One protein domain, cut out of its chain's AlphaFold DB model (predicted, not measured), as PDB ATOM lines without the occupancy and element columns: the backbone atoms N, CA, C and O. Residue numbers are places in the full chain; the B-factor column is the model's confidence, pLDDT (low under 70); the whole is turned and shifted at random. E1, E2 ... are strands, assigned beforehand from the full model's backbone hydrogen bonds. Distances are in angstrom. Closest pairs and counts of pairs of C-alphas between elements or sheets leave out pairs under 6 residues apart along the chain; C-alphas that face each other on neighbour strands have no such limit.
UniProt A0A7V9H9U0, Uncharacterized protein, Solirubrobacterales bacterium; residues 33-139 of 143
ATOM      1  N   VAL A  33     143.423 124.555  94.615       86.50
ATOM      2  CA  VAL A  33     144.277 124.420  95.804       86.50
ATOM      3  C   VAL A  33     144.040 123.047  96.426       86.50
ATOM      4  O   VAL A  33     142.989 122.807  97.034       86.50
ATOM      5  N   ARG A  34     145.022 122.155  96.280       89.50
ATOM      6  CA  ARG A  34     145.018 120.806  96.851       89.50
ATOM      7  C   ARG A  34     145.804 120.804  98.157       89.50
ATOM      8  O   ARG A  34     146.988 121.135  98.174       89.50
ATOM      9  N   ILE A  35     145.125 120.410  99.228       88.81
ATOM     10  CA  ILE A  35     145.695 120.239 100.565       88.81
ATOM     11  C   ILE A  35     145.443 118.786 100.954       88.81
ATOM     12  O   ILE A  35     144.293 118.353 100.941       88.81
ATOM     13  N   SER A  36     146.489 118.030 101.273       89.94
ATOM     14  CA  SER A  36     146.348 116.693 101.852       89.94
ATOM     15  C   SER A  36     147.239 116.536 103.073       89.94
ATOM     16  O   SER A  36     148.248 117.229 103.238       89.94
ATOM     17  N   GLY A  37     146.839 115.647 103.974       90.06
ATOM     18  CA  GLY A  37     147.454 115.576 105.284       90.06
ATOM     19  C   GLY A  37     146.806 114.567 106.212       90.06
ATOM     20  O   GLY A  37     145.934 113.803 105.811       90.06
ATOM     21  N   ARG A  38     147.250 114.583 107.468       91.25
ATOM     22  CA  ARG A  38     146.630 113.850 108.577       91.25
ATOM     23  C   ARG A  38     146.046 114.842 109.570       91.25
ATOM     24  O   ARG A  38     146.694 115.832 109.912       91.25
ATOM     25  N   ILE A  39     144.832 114.572 110.027       88.88
ATOM     26  CA  ILE A  39     144.125 115.399 111.004       88.88
ATOM     27  C   ILE A  39     144.231 114.703 112.360       88.88
ATOM     28  O   ILE A  39     143.911 113.526 112.482       88.88
ATOM     29  N   TYR A  40     144.686 115.436 113.372       89.19
ATOM     30  CA  TYR A  40     144.731 115.011 114.769       89.19
ATOM     31  C   TYR A  40     143.805 115.904 115.606       89.19
ATOM     32  O   TYR A  40     143.425 116.994 115.182       89.19
ATOM     33  N   ARG A  41     143.504 115.494 116.846       86.69
ATOM     34  CA  ARG A  41     142.616 116.245 117.760       86.69
ATOM     35  C   ARG A  41     143.005 117.716 117.955       86.69
ATOM     36  O   ARG A  41     142.134 118.560 118.112       86.69
ATOM     37  N   THR A  42     144.293 118.051 117.974       87.44
ATOM     38  CA  THR A  42     144.768 119.425 118.247       87.44
ATOM     39  C   THR A  42     145.699 119.977 117.169       87.44
ATOM     40  O   THR A  42     146.184 121.107 117.289       87.44
ATOM     41  N   ARG A  43     145.989 119.183 116.132       91.62
ATOM     42  CA  ARG A  43     147.033 119.464 115.139       91.62
ATOM     43  C   ARG A  43     146.636 118.902 113.778       91.62
ATOM     44  O   ARG A  43     145.914 117.919 113.698       91.62
ATOM     45  N   VAL A  44     147.161 119.476 112.707       91.31
ATOM     46  CA  VAL A  44     147.035 118.953 111.343       91.31
ATOM     47  C   VAL A  44     148.424 118.877 110.747       91.31
ATOM     48  O   VAL A  44     149.136 119.876 110.717       91.31
ATOM     49  N   LEU A  45     148.808 117.701 110.267       92.06
ATOM     50  CA  LEU A  45     150.012 117.531 109.466       92.06
ATOM     51  C   LEU A  45     149.643 117.743 108.003       92.06
ATOM     52  O   LEU A  45     148.967 116.896 107.422       92.06
ATOM     53  N   ILE A  46     150.102 118.835 107.402       91.38
ATOM     54  CA  ILE A  46     149.991 119.040 105.957       91.38
ATOM     55  C   ILE A  46     151.113 118.241 105.290       91.38
ATOM     56  O   ILE A  46     152.284 118.559 105.468       91.38
ATOM     57  N   LYS A  47     150.752 117.201 104.533       92.00
ATOM     58  CA  LYS A  47     151.696 116.371 103.766       92.00
ATOM     59  C   LYS A  47     151.919 116.899 102.352       92.00
ATOM     60  O   LYS A  47     153.003 116.739 101.805       92.00
ATOM     61  N   LEU A  48     150.888 117.496 101.758       90.88
ATOM     62  CA  LEU A  48     150.948 118.051 100.413       90.88
ATOM     63  C   LEU A  48     150.176 119.361 100.364       90.88
ATOM     64  O   LEU A  48     148.986 119.397 100.687       90.88
ATOM     65  N   LEU A  49     150.835 120.411  99.884       90.44
ATOM     66  CA  LEU A  49     150.177 121.653  99.501       90.44
ATOM     67  C   LEU A  49     150.574 122.000  98.071       90.44
ATOM     68  O   LEU A  49     151.722 122.347  97.799       90.44
ATOM     69  N   THR A  50     149.623 121.895  97.147       90.38
ATOM     70  CA  THR A  50     149.846 122.201  95.731       90.38
ATOM     71  C   THR A  50     148.787 123.161  95.217       90.38
ATOM     72  O   THR A  50     147.598 122.992  95.479       90.38
ATOM     73  N   VAL A  51     149.221 124.163  94.461       88.88
ATOM     74  CA  VAL A  51     148.358 125.158  93.829       88.88
ATOM     75  C   VAL A  51     148.470 125.014  92.321       88.88
ATOM     76  O   VAL A  51     149.545 125.210  91.760       88.88
ATOM     77  N   LYS A  52     147.359 124.678  91.669       86.75
ATOM     78  CA  LYS A  52     147.218 124.721  90.217       86.75
ATOM     79  C   LYS A  52     146.843 126.149  89.817       86.75
ATOM     80  O   LYS A  52     145.773 126.595  90.213       86.75
ATOM     81  N   ALA A  53     147.695 126.870  89.096       84.31
ATOM     82  CA  ALA A  53     147.445 128.241  88.648       84.31
ATOM     83  C   ALA A  53     147.970 128.468  87.217       84.31
ATOM     84  O   ALA A  53     148.965 127.847  86.831       84.31
ATOM     85  N   PRO A  54     147.334 129.352  86.425       80.81
ATOM     86  CA  PRO A  54     147.804 129.671  85.082       80.81
ATOM     87  C   PRO A  54     149.144 130.414  85.102       80.81
ATOM     88  O   PRO A  54     149.530 131.040  86.095       80.81
ATOM     89  N   ARG A  55     149.855 130.377  83.970       83.81
ATOM     90  CA  ARG A  55     151.134 131.079  83.804       83.81
ATOM     91  C   ARG A  55     150.965 132.580  84.067       83.81
ATOM     92  O   ARG A  55     150.047 133.228  83.554       83.81
ATOM     93  N   GLY A  56     151.890 133.127  84.853       81.25
ATOM     94  CA  GLY A  56     151.891 134.541  85.226       81.25
ATOM     95  C   GLY A  56     150.897 134.904  86.332       81.25
ATOM     96  O   GLY A  56     150.782 136.082  86.649       81.25
ATOM     97  N   ALA A  57     150.195 133.934  86.932       85.62
ATOM     98  CA  ALA A  57     149.454 134.180  88.166       85.62
ATOM     99  C   ALA A  57     150.412 134.297  89.361       85.62
ATOM    100  O   ALA A  57     151.376 133.534  89.487       85.62
ATOM    101  N   GLU A  58     150.129 135.235  90.254       87.94
ATOM    102  CA  GLU A  58     150.781 135.370  91.546       87.94
ATOM    103  C   GLU A  58     150.071 134.494  92.582       87.94
ATOM    104  O   GLU A  58     148.846 134.504  92.716       87.94
ATOM    105  N   ILE A  59     150.862 133.715  93.312       89.44
ATOM    106  CA  ILE A  59     150.431 132.865  94.412       89.44
ATOM    107  C   ILE A  59     151.051 133.444  95.683       89.44
ATOM    108  O   ILE A  59     152.269 133.427  95.869       89.44
ATOM    109  N   SER A  60     150.204 133.948  96.570       90.50
ATOM    110  CA  SER A  60     150.582 134.505  97.863       90.50
ATOM    111  C   SER A  60     149.992 133.647  98.972       90.50
ATOM    112  O   SER A  60     148.783 133.442  99.046       90.50
ATOM    113  N   VAL A  61     150.854 133.117  99.826       91.38
ATOM    114  CA  VAL A  61     150.486 132.260 100.947       91.38
ATOM    115  C   VAL A  61     150.853 132.978 102.229       91.38
ATOM    116  O   VAL A  61     151.989 133.419 102.388       91.38
ATOM    117  N   ARG A  62     149.911 133.079 103.160       92.00
ATOM    118  CA  ARG A  62     150.128 133.644 104.489       92.00
ATOM    119  C   ARG A  62     149.756 132.610 105.539       92.00
ATOM    120  O   ARG A  62     148.675 132.040 105.476       92.00
ATOM    121  N   CYS A  63     150.642 132.378 106.495       91.69
ATOM    122  CA  CYS A  63     150.383 131.540 107.656       91.69
ATOM    123  C   CYS A  63     150.382 132.432 108.896       91.69
ATOM    124  O   CYS A  63     151.356 133.132 109.163       91.69
ATOM    125  N   THR A  64     149.299 132.400 109.659       91.19
ATOM    126  CA  THR A  64     149.164 133.124 110.927       91.19
ATOM    127  C   THR A  64     148.813 132.162 112.053       91.19
ATOM    128  O   THR A  64     147.980 131.277 111.858       91.19
ATOM    129  N   GLY A  65     149.406 132.343 113.233       88.56
ATOM    130  CA  GLY A  65     149.088 131.566 114.433       88.56
ATOM    131  C   GLY A  65     150.286 130.816 115.035       88.56
ATOM    132  O   GLY A  65     151.410 130.929 114.547       88.56
ATOM    133  N   PRO A  66     150.049 130.008 116.084       84.50
ATOM    134  CA  PRO A  66     151.068 129.564 117.046       84.50
ATOM    135  C   PRO A  66     152.095 128.559 116.509       84.50
ATOM    136  O   PRO A  66     153.033 128.193 117.205       84.50
ATOM    137  N   SER A  67     151.911 128.041 115.296       85.06
ATOM    138  CA  SER A  67     152.838 127.072 114.691       85.06
ATOM    139  C   SER A  67     153.233 127.430 113.264       85.06
ATOM    140  O   SER A  67     153.789 126.600 112.539       85.06
ATOM    141  N   CYS A  68     152.960 128.669 112.861       84.44
ATOM    142  CA  CYS A  68     153.429 129.214 111.603       84.44
ATOM    143  C   CYS A  68     154.887 129.631 111.766       84.44
ATOM    144  O   CYS A  68     155.178 130.739 112.189       84.44
ATOM    145  N   GLY A  69     155.821 128.737 111.438       72.00
ATOM    146  CA  GLY A  69     157.247 129.083 111.500       72.00
ATOM    147  C   GLY A  69     157.688 130.051 110.399       72.00
ATOM    148  O   GLY A  69     158.717 130.694 110.539       72.00
ATOM    149  N   ARG A  70     156.929 130.172 109.301       74.06
ATOM    150  CA  ARG A  70     157.132 131.204 108.274       74.06
ATOM    151  C   ARG A  70     155.818 131.949 108.044       74.06
ATOM    152  O   ARG A  70     154.815 131.287 107.766       74.06
ATOM    153  N   PRO A  71     155.806 133.288 108.129       80.94
ATOM    154  CA  PRO A  71     154.560 134.046 108.123       80.94
ATOM    155  C   PRO A  71     153.964 134.200 106.722       80.94
ATOM    156  O   PRO A  71     152.745 134.256 106.573       80.94
ATOM    157  N   SER A  72     154.787 134.268 105.672       88.19
ATOM    158  CA  SER A  72     154.284 134.382 104.304       88.19
ATOM    159  C   SER A  72     155.292 133.941 103.247       88.19
ATOM    160  O   SER A  72     156.493 133.862 103.500       88.19
ATOM    161  N   GLN A  73     154.787 133.634 102.058       88.94
ATOM    162  CA  GLN A  73     155.565 133.379 100.855       88.94
ATOM    163  C   GLN A  73     154.779 133.901  99.652       88.94
ATOM    164  O   GLN A  73     153.587 133.625  99.533       88.94
ATOM    165  N   ARG A  74     155.446 134.609  98.739       89.50
ATOM    166  CA  ARG A  74     154.887 134.976  97.433       89.50
ATOM    167  C   ARG A  74     155.726 134.362  96.329       89.50
ATOM    168  O   ARG A  74     156.944 134.262  96.454       89.50
ATOM    169  N   LEU A  75     155.069 133.912  95.275       88.00
ATOM    170  CA  LEU A  75     155.713 133.370  94.087       88.00
ATOM    171  C   LEU A  75     154.829 133.593  92.869       88.00
ATOM    172  O   LEU A  75     153.608 133.508  92.940       88.00
ATOM    173  N   THR A  76     155.454 133.809  91.725       86.31
ATOM    174  CA  THR A  76     154.758 133.827  90.441       86.31
ATOM    175  C   THR A  76     154.815 132.434  89.827       86.31
ATOM    176  O   THR A  76     155.859 131.779  89.853       86.31
ATOM    177  N   ALA A  77     153.718 131.971  89.231       82.38
ATOM    178  CA  ALA A  77     153.696 130.752  88.433       82.38
ATOM    179  C   ALA A  77     154.532 130.950  87.149       82.38
ATOM    180  O   ALA A  77     154.030 131.407  86.117       82.38
ATOM    181  N   ARG A  78     155.835 130.644  87.238       72.00
ATOM    182  CA  ARG A  78     156.817 130.733  86.144       72.00
ATOM    183  C   ARG A  78     156.998 129.357  85.484       72.00
ATOM    184  O   ARG A  78     157.500 128.440  86.123       72.00
ATOM    185  N   SER A  79     156.619 129.240  84.209       55.69
ATOM    186  CA  SER A  79     156.626 128.039  83.337       55.69
ATOM    187  C   SER A  79     155.333 127.209  83.301       55.69
ATOM    188  O   SER A  79     154.570 127.188  84.267       55.69
ATOM    189  N   GLY A  80     155.105 126.528  82.165       55.12
ATOM    190  CA  GLY A  80     153.915 125.739  81.793       55.12
ATOM    191  C   GLY A  80     153.528 124.584  82.726       55.12
ATOM    192  O   GLY A  80     152.583 123.855  82.445       55.12
ATOM    193  N   ARG A  81     154.197 124.431  83.875       57.62
ATOM    194  CA  ARG A  81     153.694 123.610  84.978       57.62
ATOM    195  C   ARG A  81     152.610 124.382  85.716       57.62
ATOM    196  O   ARG A  81     152.895 125.295  86.496       57.62
ATOM    197  N   VAL A  82     151.369 123.966  85.477       64.94
ATOM    198  CA  VAL A  82     150.182 124.515  86.138       64.94
ATOM    199  C   VAL A  82     150.246 124.279  87.654       64.94
ATOM    200  O   VAL A  82     149.754 125.101  88.408       64.94
ATOM    201  N   ASN A  83     150.916 123.219  88.122       78.12
ATOM    202  CA  ASN A  83     150.987 122.837  89.536       78.12
ATOM    203  C   ASN A  83     152.247 123.378  90.239       78.12
ATOM    204  O   ASN A  83     153.372 123.054  89.854       78.12
ATOM    205  N   ARG A  84     152.066 124.139  91.322       85.56
ATOM    206  CA  ARG A  84     153.132 124.627  92.210       85.56
ATOM    207  C   ARG A  84     153.019 123.997  93.584       85.56
ATOM    208  O   ARG A  84     152.038 124.224  94.289       85.56
ATOM    209  N   ARG A  85     154.036 123.223  93.965       89.31
ATOM    210  CA  ARG A  85     154.134 122.610  95.289       89.31
ATOM    211  C   ARG A  85     154.794 123.570  96.274       89.31
ATOM    212  O   ARG A  85     155.795 124.212  95.963       89.31
ATOM    213  N   LEU A  86     154.206 123.686  97.456       88.19
ATOM    214  CA  LEU A  86     154.551 124.672  98.472       88.19
ATOM    215  C   LEU A  86     155.146 123.984  99.704       88.19
ATOM    216  O   LEU A  86     154.582 124.040 100.796       88.19
ATOM    217  N   HIS A  87     156.318 123.368  99.526       87.88
ATOM    218  CA  HIS A  87     157.015 122.588 100.559       87.88
ATOM    219  C   HIS A  87     157.193 123.328 101.890       87.88
ATOM    220  O   HIS A  87     157.145 122.720 102.953       87.88
ATOM    221  N   ARG A  88     157.330 124.663 101.866       85.75
ATOM    222  CA  ARG A  88     157.501 125.474 103.087       85.75
ATOM    223  C   ARG A  88     156.311 125.392 104.054       85.75
ATOM    224  O   ARG A  88     156.483 125.703 105.232       85.75
ATOM    225  N   PHE A  89     155.132 125.003 103.572       87.12
ATOM    226  CA  PHE A  89     153.912 124.872 104.370       87.12
ATOM    227  C   PHE A  89     153.477 123.408 104.560       87.12
ATOM    228  O   PHE A  89     152.452 123.161 105.194       87.12
ATOM    229  N   GLU A  90     154.259 122.440 104.067       90.56
ATOM    230  CA  GLU A  90     154.082 121.002 104.328       90.56
ATOM    231  C   GLU A  90     154.636 120.666 105.718       90.56
ATOM    232  O   GLU A  90     155.729 120.133 105.879       90.56
ATOM    233  N   ARG A  91     153.902 121.089 106.750       90.44
ATOM    234  CA  ARG A  91     154.315 120.998 108.155       90.44
ATOM    235  C   ARG A  91     153.141 120.696 109.074       90.44
ATOM    236  O   ARG A  91     151.975 120.751 108.678       90.44
ATOM    237  N   THR A  92     153.456 120.457 110.341       90.94
ATOM    238  CA  THR A  92     152.450 120.371 111.402       90.94
ATOM    239  C   THR A  92     151.982 121.762 111.813       90.94
ATOM    240  O   THR A  92     152.781 122.606 112.226       90.94
ATOM    241  N   LEU A  93     150.671 121.974 111.738       91.25
ATOM    242  CA  LEU A  93     149.976 123.157 112.216       91.25
ATOM    243  C   LEU A  93     149.157 122.820 113.471       91.25
ATOM    244  O   LEU A  93     148.415 121.843 113.496       91.25
ATOM    245  N   ARG A  94     149.282 123.619 114.527       91.75
ATOM    246  CA  ARG A  94     148.501 123.539 115.770       91.75
ATOM    247  C   ARG A  94     147.161 124.260 115.610       91.75
ATOM    248  O   ARG A  94     147.056 125.194 114.814       91.75
ATOM    249  N   ALA A  95     146.162 123.863 116.397       90.88
ATOM    250  CA  ALA A  95     144.895 124.584 116.518       90.88
ATOM    251  C   ALA A  95     145.114 126.097 116.714       90.88
ATOM    252  O   ALA A  95     146.027 126.507 117.428       90.88
ATOM    253  N   GLY A  96     144.302 126.906 116.030       89.06
ATOM    254  CA  GLY A  96     144.464 128.360 115.946       89.06
ATOM    255  C   GLY A  96     145.371 128.823 114.800       89.06
ATOM    256  O   GLY A  96     145.422 130.012 114.508       89.06
ATOM    257  N   SER A  97     146.055 127.904 114.109       91.19
ATOM    258  CA  SER A  97     146.825 128.247 112.910       91.19
ATOM    259  C   SER A  97     145.906 128.376 111.697       91.19
ATOM    260  O   SER A  97     145.021 127.546 111.468       91.19
ATOM    261  N   MET A  98     146.140 129.409 110.901       92.00
ATOM    262  CA  MET A  98     145.374 129.743 109.713       92.00
ATOM    263  C   MET A  98     146.308 129.933 108.525       92.00
ATOM    264  O   MET A  98     147.294 130.660 108.608       92.00
ATOM    265  N   LEU A  99     145.961 129.288 107.419       91.31
ATOM    266  CA  LEU A  99     146.652 129.379 106.149       91.31
ATOM    267  C   LEU A  99     145.732 130.063 105.136       91.31
ATOM    268  O   LEU A  99     144.647 129.571 104.832       91.31
ATOM    269  N   GLU A 100     146.163 131.204 104.625       92.44
ATOM    270  CA  GLU A 100     145.505 131.929 103.549       92.44
ATOM    271  C   GLU A 100     146.292 131.731 102.261       92.44
ATOM    272  O   GLU A 100     147.484 132.023 102.215       92.44
ATOM    273  N   ILE A 101     145.629 131.278 101.206       91.12
ATOM    274  CA  ILE A 101     146.203 131.135  99.873       91.12
ATOM    275  C   ILE A 101     145.442 132.077  98.946       91.12
ATOM    276  O   ILE A 101     144.240 131.930  98.748       91.12
ATOM    277  N   ARG A 102     146.142 133.053  98.376       90.00
ATOM    278  CA  ARG A 102     145.652 133.998  97.370       90.00
ATOM    279  C   ARG A 102     146.285 133.636  96.034       90.00
ATOM    280  O   ARG A 102     147.506 133.586  95.938       90.00
ATOM    281  N   VAL A 103     145.471 133.397  95.017       88.44
ATOM    282  CA  VAL A 103     145.918 133.182  93.638       88.44
ATOM    283  C   VAL A 103     145.272 134.243  92.776       88.44
ATOM    284  O   VAL A 103     144.047 134.310  92.719       88.44
ATOM    285  N   TYR A 104     146.060 135.079  92.116       85.31
ATOM    286  CA  TYR A 104     145.514 136.160  91.311       85.31
ATOM    287  C   TYR A 104     146.383 136.510  90.111       85.31
ATOM    288  O   TYR A 104     147.550 136.139  90.038       85.31
ATOM    289  N   LYS A 105     145.803 137.229  89.154       82.44
ATOM    290  CA  LYS A 105     146.498 137.821  88.012       82.44
ATOM    291  C   LYS A 105     145.840 139.164  87.723       82.44
ATOM    292  O   LYS A 105     144.617 139.263  87.820       82.44
ATOM    293  N   ALA A 106     146.641 140.171  87.385       76.81
ATOM    294  CA  ALA A 106     146.137 141.508  87.090       76.81
ATOM    295  C   ALA A 106     145.048 141.452  86.002       76.81
ATOM    296  O   ALA A 106     145.212 140.770  84.988       76.81
ATOM    297  N   GLY A 107     143.927 142.136  86.241       71.31
ATOM    298  CA  GLY A 107     142.788 142.168  85.319       71.31
ATOM    299  C   GLY A 107     141.894 140.919  85.319       71.31
ATOM    300  O   GLY A 107     140.992 140.844  84.490       71.31
ATOM    301  N   MET A 108     142.106 139.953  86.226       75.56
ATOM    302  CA  MET A 108     141.314 138.713  86.309       75.56
ATOM    303  C   MET A 108     140.781 138.442  87.722       75.56
ATOM    304  O   MET A 108     141.374 138.857  88.723       75.56
ATOM    305  N   ILE A 109     139.671 137.700  87.810       75.94
ATOM    306  CA  ILE A 109     139.121 137.223  89.086       75.94
ATOM    307  C   ILE A 109     139.989 136.077  89.607       75.94
ATOM    308  O   ILE A 109     140.115 135.022  88.980       75.94
ATOM    309  N   GLY A 110     140.582 136.298  90.778       83.94
ATOM    310  CA  GLY A 110     141.433 135.334  91.460       83.94
ATOM    311  C   GLY A 110     140.668 134.339  92.333       83.94
ATOM    312  O   GLY A 110     139.447 134.391  92.458       83.94
ATOM    313  N   LYS A 111     141.411 133.483  93.035       85.94
ATOM    314  CA  LYS A 111     140.901 132.571  94.064       85.94
ATOM    315  C   LYS A 111     141.536 132.864  95.419       85.94
ATOM    316  O   LYS A 111     142.734 133.118  95.518       85.94
ATOM    317  N   TYR A 112     140.734 132.785  96.467       88.88
ATOM    318  CA  TYR A 112     141.147 132.841  97.861       88.88
ATOM    319  C   TYR A 112     140.723 131.556  98.558       88.88
ATOM    320  O   TYR A 112     139.542 131.236  98.591       88.88
ATOM    321  N   THR A 113     141.665 130.841  99.153       90.88
ATOM    322  CA  THR A 113     141.384 129.673  99.987       90.88
ATOM    323  C   THR A 113     141.883 129.960 101.393       90.88
ATOM    324  O   THR A 113     143.071 130.205 101.599       90.88
ATOM    325  N   ARG A 114     140.988 129.906 102.376       91.81
ATOM    326  CA  ARG A 114     141.319 129.974 103.800       91.81
ATOM    327  C   ARG A 114     141.195 128.587 104.405       91.81
ATOM    328  O   ARG A 114     140.161 127.941 104.267       91.81
ATOM    329  N   PHE A 115     142.238 128.152 105.093       91.94
ATOM    330  CA  PHE A 115     142.286 126.887 105.811       91.94
ATOM    331  C   PHE A 115     142.621 127.156 107.276       91.94
ATOM    332  O   PHE A 115     143.667 127.714 107.591       91.94
ATOM    333  N   THR A 116     141.724 126.809 108.191       91.69
ATOM    334  CA  THR A 116     141.865 127.094 109.622       91.69
ATOM    335  C   THR A 116     141.862 125.802 110.416       91.69
ATOM    336  O   THR A 116     140.899 125.039 110.378       91.69
ATOM    337  N   VAL A 117     142.928 125.576 111.180       90.19
ATOM    338  CA  VAL A 117     143.044 124.416 112.061       90.19
ATOM    339  C   VAL A 117     142.291 124.696 113.355       90.19
ATOM    340  O   VAL A 117     142.591 125.655 114.067       90.19
ATOM    341  N   ARG A 118     141.312 123.848 113.670       88.56
ATOM    342  CA  ARG A 118     140.459 123.969 114.857       88.56
ATOM    343  C   ARG A 118     140.768 122.839 115.837       88.56
ATOM    344  O   ARG A 118     141.183 121.757 115.435       88.56
ATOM    345  N   ARG A 119     140.599 123.100 117.134       87.38
ATOM    346  CA  ARG A 119     140.738 122.072 118.175       87.38
ATOM    347  C   ARG A 119     139.500 121.173 118.156       87.38
ATOM    348  O   ARG A 119     138.389 121.682 118.066       87.38
ATOM    349  N   ALA A 120     139.720 119.863 118.243       83.25
ATOM    350  CA  ALA A 120     138.711 118.804 118.314       83.25
ATOM    351  C   ALA A 120     137.668 118.819 117.179       83.25
ATOM    352  O   ALA A 120     136.599 118.236 117.308       83.25
ATOM    353  N   LYS A 121     137.969 119.496 116.067       84.75
ATOM    354  CA  LYS A 121     137.071 119.659 114.923       84.75
ATOM    355  C   LYS A 121     137.866 119.514 113.637       84.75
ATOM    356  O   LYS A 121     139.071 119.780 113.611       84.75
ATOM    357  N   LEU A 122     137.177 119.142 112.562       83.56
ATOM    358  CA  LEU A 122     137.772 119.163 111.235       83.56
ATOM    359  C   LEU A 122     138.250 120.586 110.893       83.56
ATOM    360  O   LEU A 122     137.640 121.575 111.325       83.56
ATOM    361  N   PRO A 123     139.349 120.716 110.134       85.94
ATOM    362  CA  PRO A 123     139.823 122.014 109.688       85.94
ATOM    363  C   PRO A 123     138.751 122.729 108.868       85.94
ATOM    364  O   PRO A 123     138.148 122.150 107.969       85.94
ATOM    365  N   GLY A 124     138.532 124.005 109.167       88.25
ATOM    366  CA  GLY A 124     137.629 124.832 108.379       88.25
ATOM    367  C   GLY A 124     138.292 125.198 107.059       88.25
ATOM    368  O   GLY A 124     139.373 125.787 107.070       88.25
ATOM    369  N   ARG A 125     137.649 124.881 105.935       91.31
ATOM    370  CA  ARG A 125     138.058 125.336 104.606       91.31
ATOM    371  C   ARG A 125     137.009 126.296 104.052       91.31
ATOM    372  O   ARG A 125     135.817 126.024 104.137       91.31
ATOM    373  N   SER A 126     137.453 127.416 103.495       88.00
ATOM    374  CA  SER A 126     136.584 128.377 102.817       88.00
ATOM    375  C   SER A 126     137.255 128.855 101.539       88.00
ATOM    376  O   SER A 126     138.308 129.493 101.594       88.00
ATOM    377  N   ASP A 127     136.650 128.550 100.397       87.38
ATOM    378  CA  ASP A 127     137.070 129.046  99.092       87.38
ATOM    379  C   ASP A 127     136.183 130.238  98.697       87.38
ATOM    380  O   ASP A 127     134.965 130.208  98.840       87.38
ATOM    381  N   ARG A 128     136.809 131.323  98.254       86.50
ATOM    382  CA  ARG A 128     136.180 132.562  97.784       86.50
ATOM    383  C   ARG A 128     136.901 133.029  96.523       86.50
ATOM    384  O   ARG A 128     138.007 132.578  96.232       86.50
ATOM    385  N   CYS A 129     136.315 133.964  95.799       83.81
ATOM    386  CA  CYS A 129     136.962 134.617  94.669       83.81
ATOM    387  C   CYS A 129     137.629 135.921  95.110       83.81
ATOM    388  O   CYS A 129     137.125 136.630  95.977       83.81
ATOM    389  N   LEU A 130     138.782 136.250  94.535       80.81
ATOM    390  CA  LEU A 130     139.421 137.552  94.731       80.81
ATOM    391  C   LEU A 130     138.951 138.492  93.631       80.81
ATOM    392  O   LEU A 130     139.064 138.160  92.451       80.81
ATOM    393  N   SER A 131     138.459 139.670  94.014       71.56
ATOM    394  CA  SER A 131     138.116 140.713  93.048       71.56
ATOM    395  C   SER A 131     139.342 141.162  92.238       71.56
ATOM    396  O   SER A 131     140.487 140.897  92.618       71.56
ATOM    397  N   LEU A 132     139.091 141.889  91.146       66.50
ATOM    398  CA  LEU A 132     140.104 142.462  90.246       66.50
ATOM    399  C   LEU A 132     141.238 143.216  90.961       66.50
ATOM    400  O   LEU A 132     142.363 143.223  90.480       66.50
ATOM    401  N   ASN A 133     140.944 143.823  92.113       67.62
ATOM    402  CA  ASN A 133     141.905 144.619  92.880       67.62
ATOM    403  C   ASN A 133     142.625 143.799  93.962       67.62
ATOM    404  O   ASN A 133     143.375 144.358  94.754       67.62
ATOM    405  N   HIS A 134     142.345 142.495  94.058       66.81
ATOM    406  CA  HIS A 134     142.997 141.521  94.946       66.81
ATOM    407  C   HIS A 134     142.936 141.842  96.454       66.81
ATOM    408  O   HIS A 134     143.563 141.162  97.266       66.81
ATOM    409  N   ARG A 135     142.137 142.846  96.845       67.38
ATOM    410  CA  ARG A 135     142.015 143.341  98.225       67.38
ATOM    411  C   ARG A 135     140.998 142.575  99.063       67.38
ATOM    412  O   ARG A 135     141.194 142.444 100.267       67.38
ATOM    413  N   SER A 136     139.938 142.042  98.452       72.69
ATOM    414  CA  SER A 136     138.808 141.490  99.212       72.69
ATOM    415  C   SER A 136     138.291 140.183  98.608       72.69
ATOM    416  O   SER A 136     137.907 140.167  97.433       72.69
ATOM    417  N   PRO A 137     138.244 139.095  99.397       78.38
ATOM    418  CA  PRO A 137     137.543 137.876  99.018       78.38
ATOM    419  C   PRO A 137     136.027 138.116  98.936       78.38
ATOM    420  O   PRO A 137     135.436 138.632  99.883       78.38
ATOM    421  N   ARG A 138     135.396 137.706  97.838       80.56
ATOM    422  CA  ARG A 138     133.948 137.752  97.579       80.56
ATOM    423  C   ARG A 138     133.441 136.364  97.187       80.56
ATOM    424  O   ARG A 138     134.241 135.476  96.896       80.56
ATOM    425  N   SER A 139     132.129 136.166  97.171       77.19
ATOM    426  CA  SER A 139     131.540 134.961  96.573       77.19
ATOM    427  C   SER A 139     131.933 134.863  95.097       77.19
ATOM    428  O   SER A 139     132.076 135.886  94.421       77.19
TER     429      SER A 139
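What this domain is: This is residues 33 to 139 of the 143 residues of an uncharacterized protein of Solirubrobacterales bacterium (UniProt A0A7V9H9U0). Two sheets lie partly face to face as a sandwich: a larger one of five strands, E4 E3 E7 E8 E9, and a smaller, branched one in which E1 pairs with one side of the long, bent strand E2 and the short E5 and E6 with the other. Taken sheet against sheet, the strands of the one stand at 3 degrees to those of the other, though the larger sheet's strands turn by 44 degrees from edge to edge, and a tail after E9 folds back so that residues 137 to 138 pair with residues 129 to 130 of E9. The printed part has 107 residues, with nine named strands, E1 to E9 in that order, and no named helix; the class is all strand, and both sheets are antiparallel. The whole is compact, with a radius of gyration of the C-alphas of 13.7 A, and spans 41 by 27 by 19 A, only just elongated.

Where its parts are: Find C-alpha 33 at (144.277, 124.420, 95.804); from there E1 runs 17.7 A to residue 39. Next come E2, residues 43 to 52, 25.5 A long with a bend of 60 degrees at residue 47, and E3, residues 58 to 64, 19.6 A long. E4 is residues 72 to 76, starting at (154.284, 134.382, 104.304), and the short E5 and E6 are residues 83 to 85 and 92 to 94. Then read E7, residues 98 to 104, 19.5 A; E8, residues 110 to 116, 19.9 A; and E9, residues 124 to 130, 18.7 A, ending at C-alpha 130, (139.421, 137.552, 94.731).

How they stand to each other: Begin with the larger, strongly twisted sheet, whose edge strands are E4 and E9. E4 and E3 form a hairpin, with N 61 and O 73 at 2.8 A, within hydrogen-bond range. E3 and E7 are antiparallel, with N 60 and O 102 at 2.8 A. E7, E8 and E9 make a meander, each strand the antiparallel neighbour of the one before; look for N 101 and O 113 at 2.8 A and N 112 and O 128 at 2.7 A. In the other sheet, E1 and E2 form a hairpin, with N 36 and O 48 at 2.9 A. On the other side of E2 lie E5, with N 51 and O 84 at 2.8 A, and E6, with N 44 and O 93 at 2.8 A. The parts of the two sheets that face each other are 10.6 A apart centre to centre, and their best planes are 16 degrees apart. The closest C-alphas of E1 and E8 are those of Val 33 and Thr 113, 7.3 A apart.

The domain as a whole: The two C-alphas farthest apart are those of Arg 41 and Gly 107, at 41.5 A. The printed part has no cut and no long link. Mean pLDDT of the printed part is 84.7; look for values under 70 at residues 79 to 82 and 132 to 135.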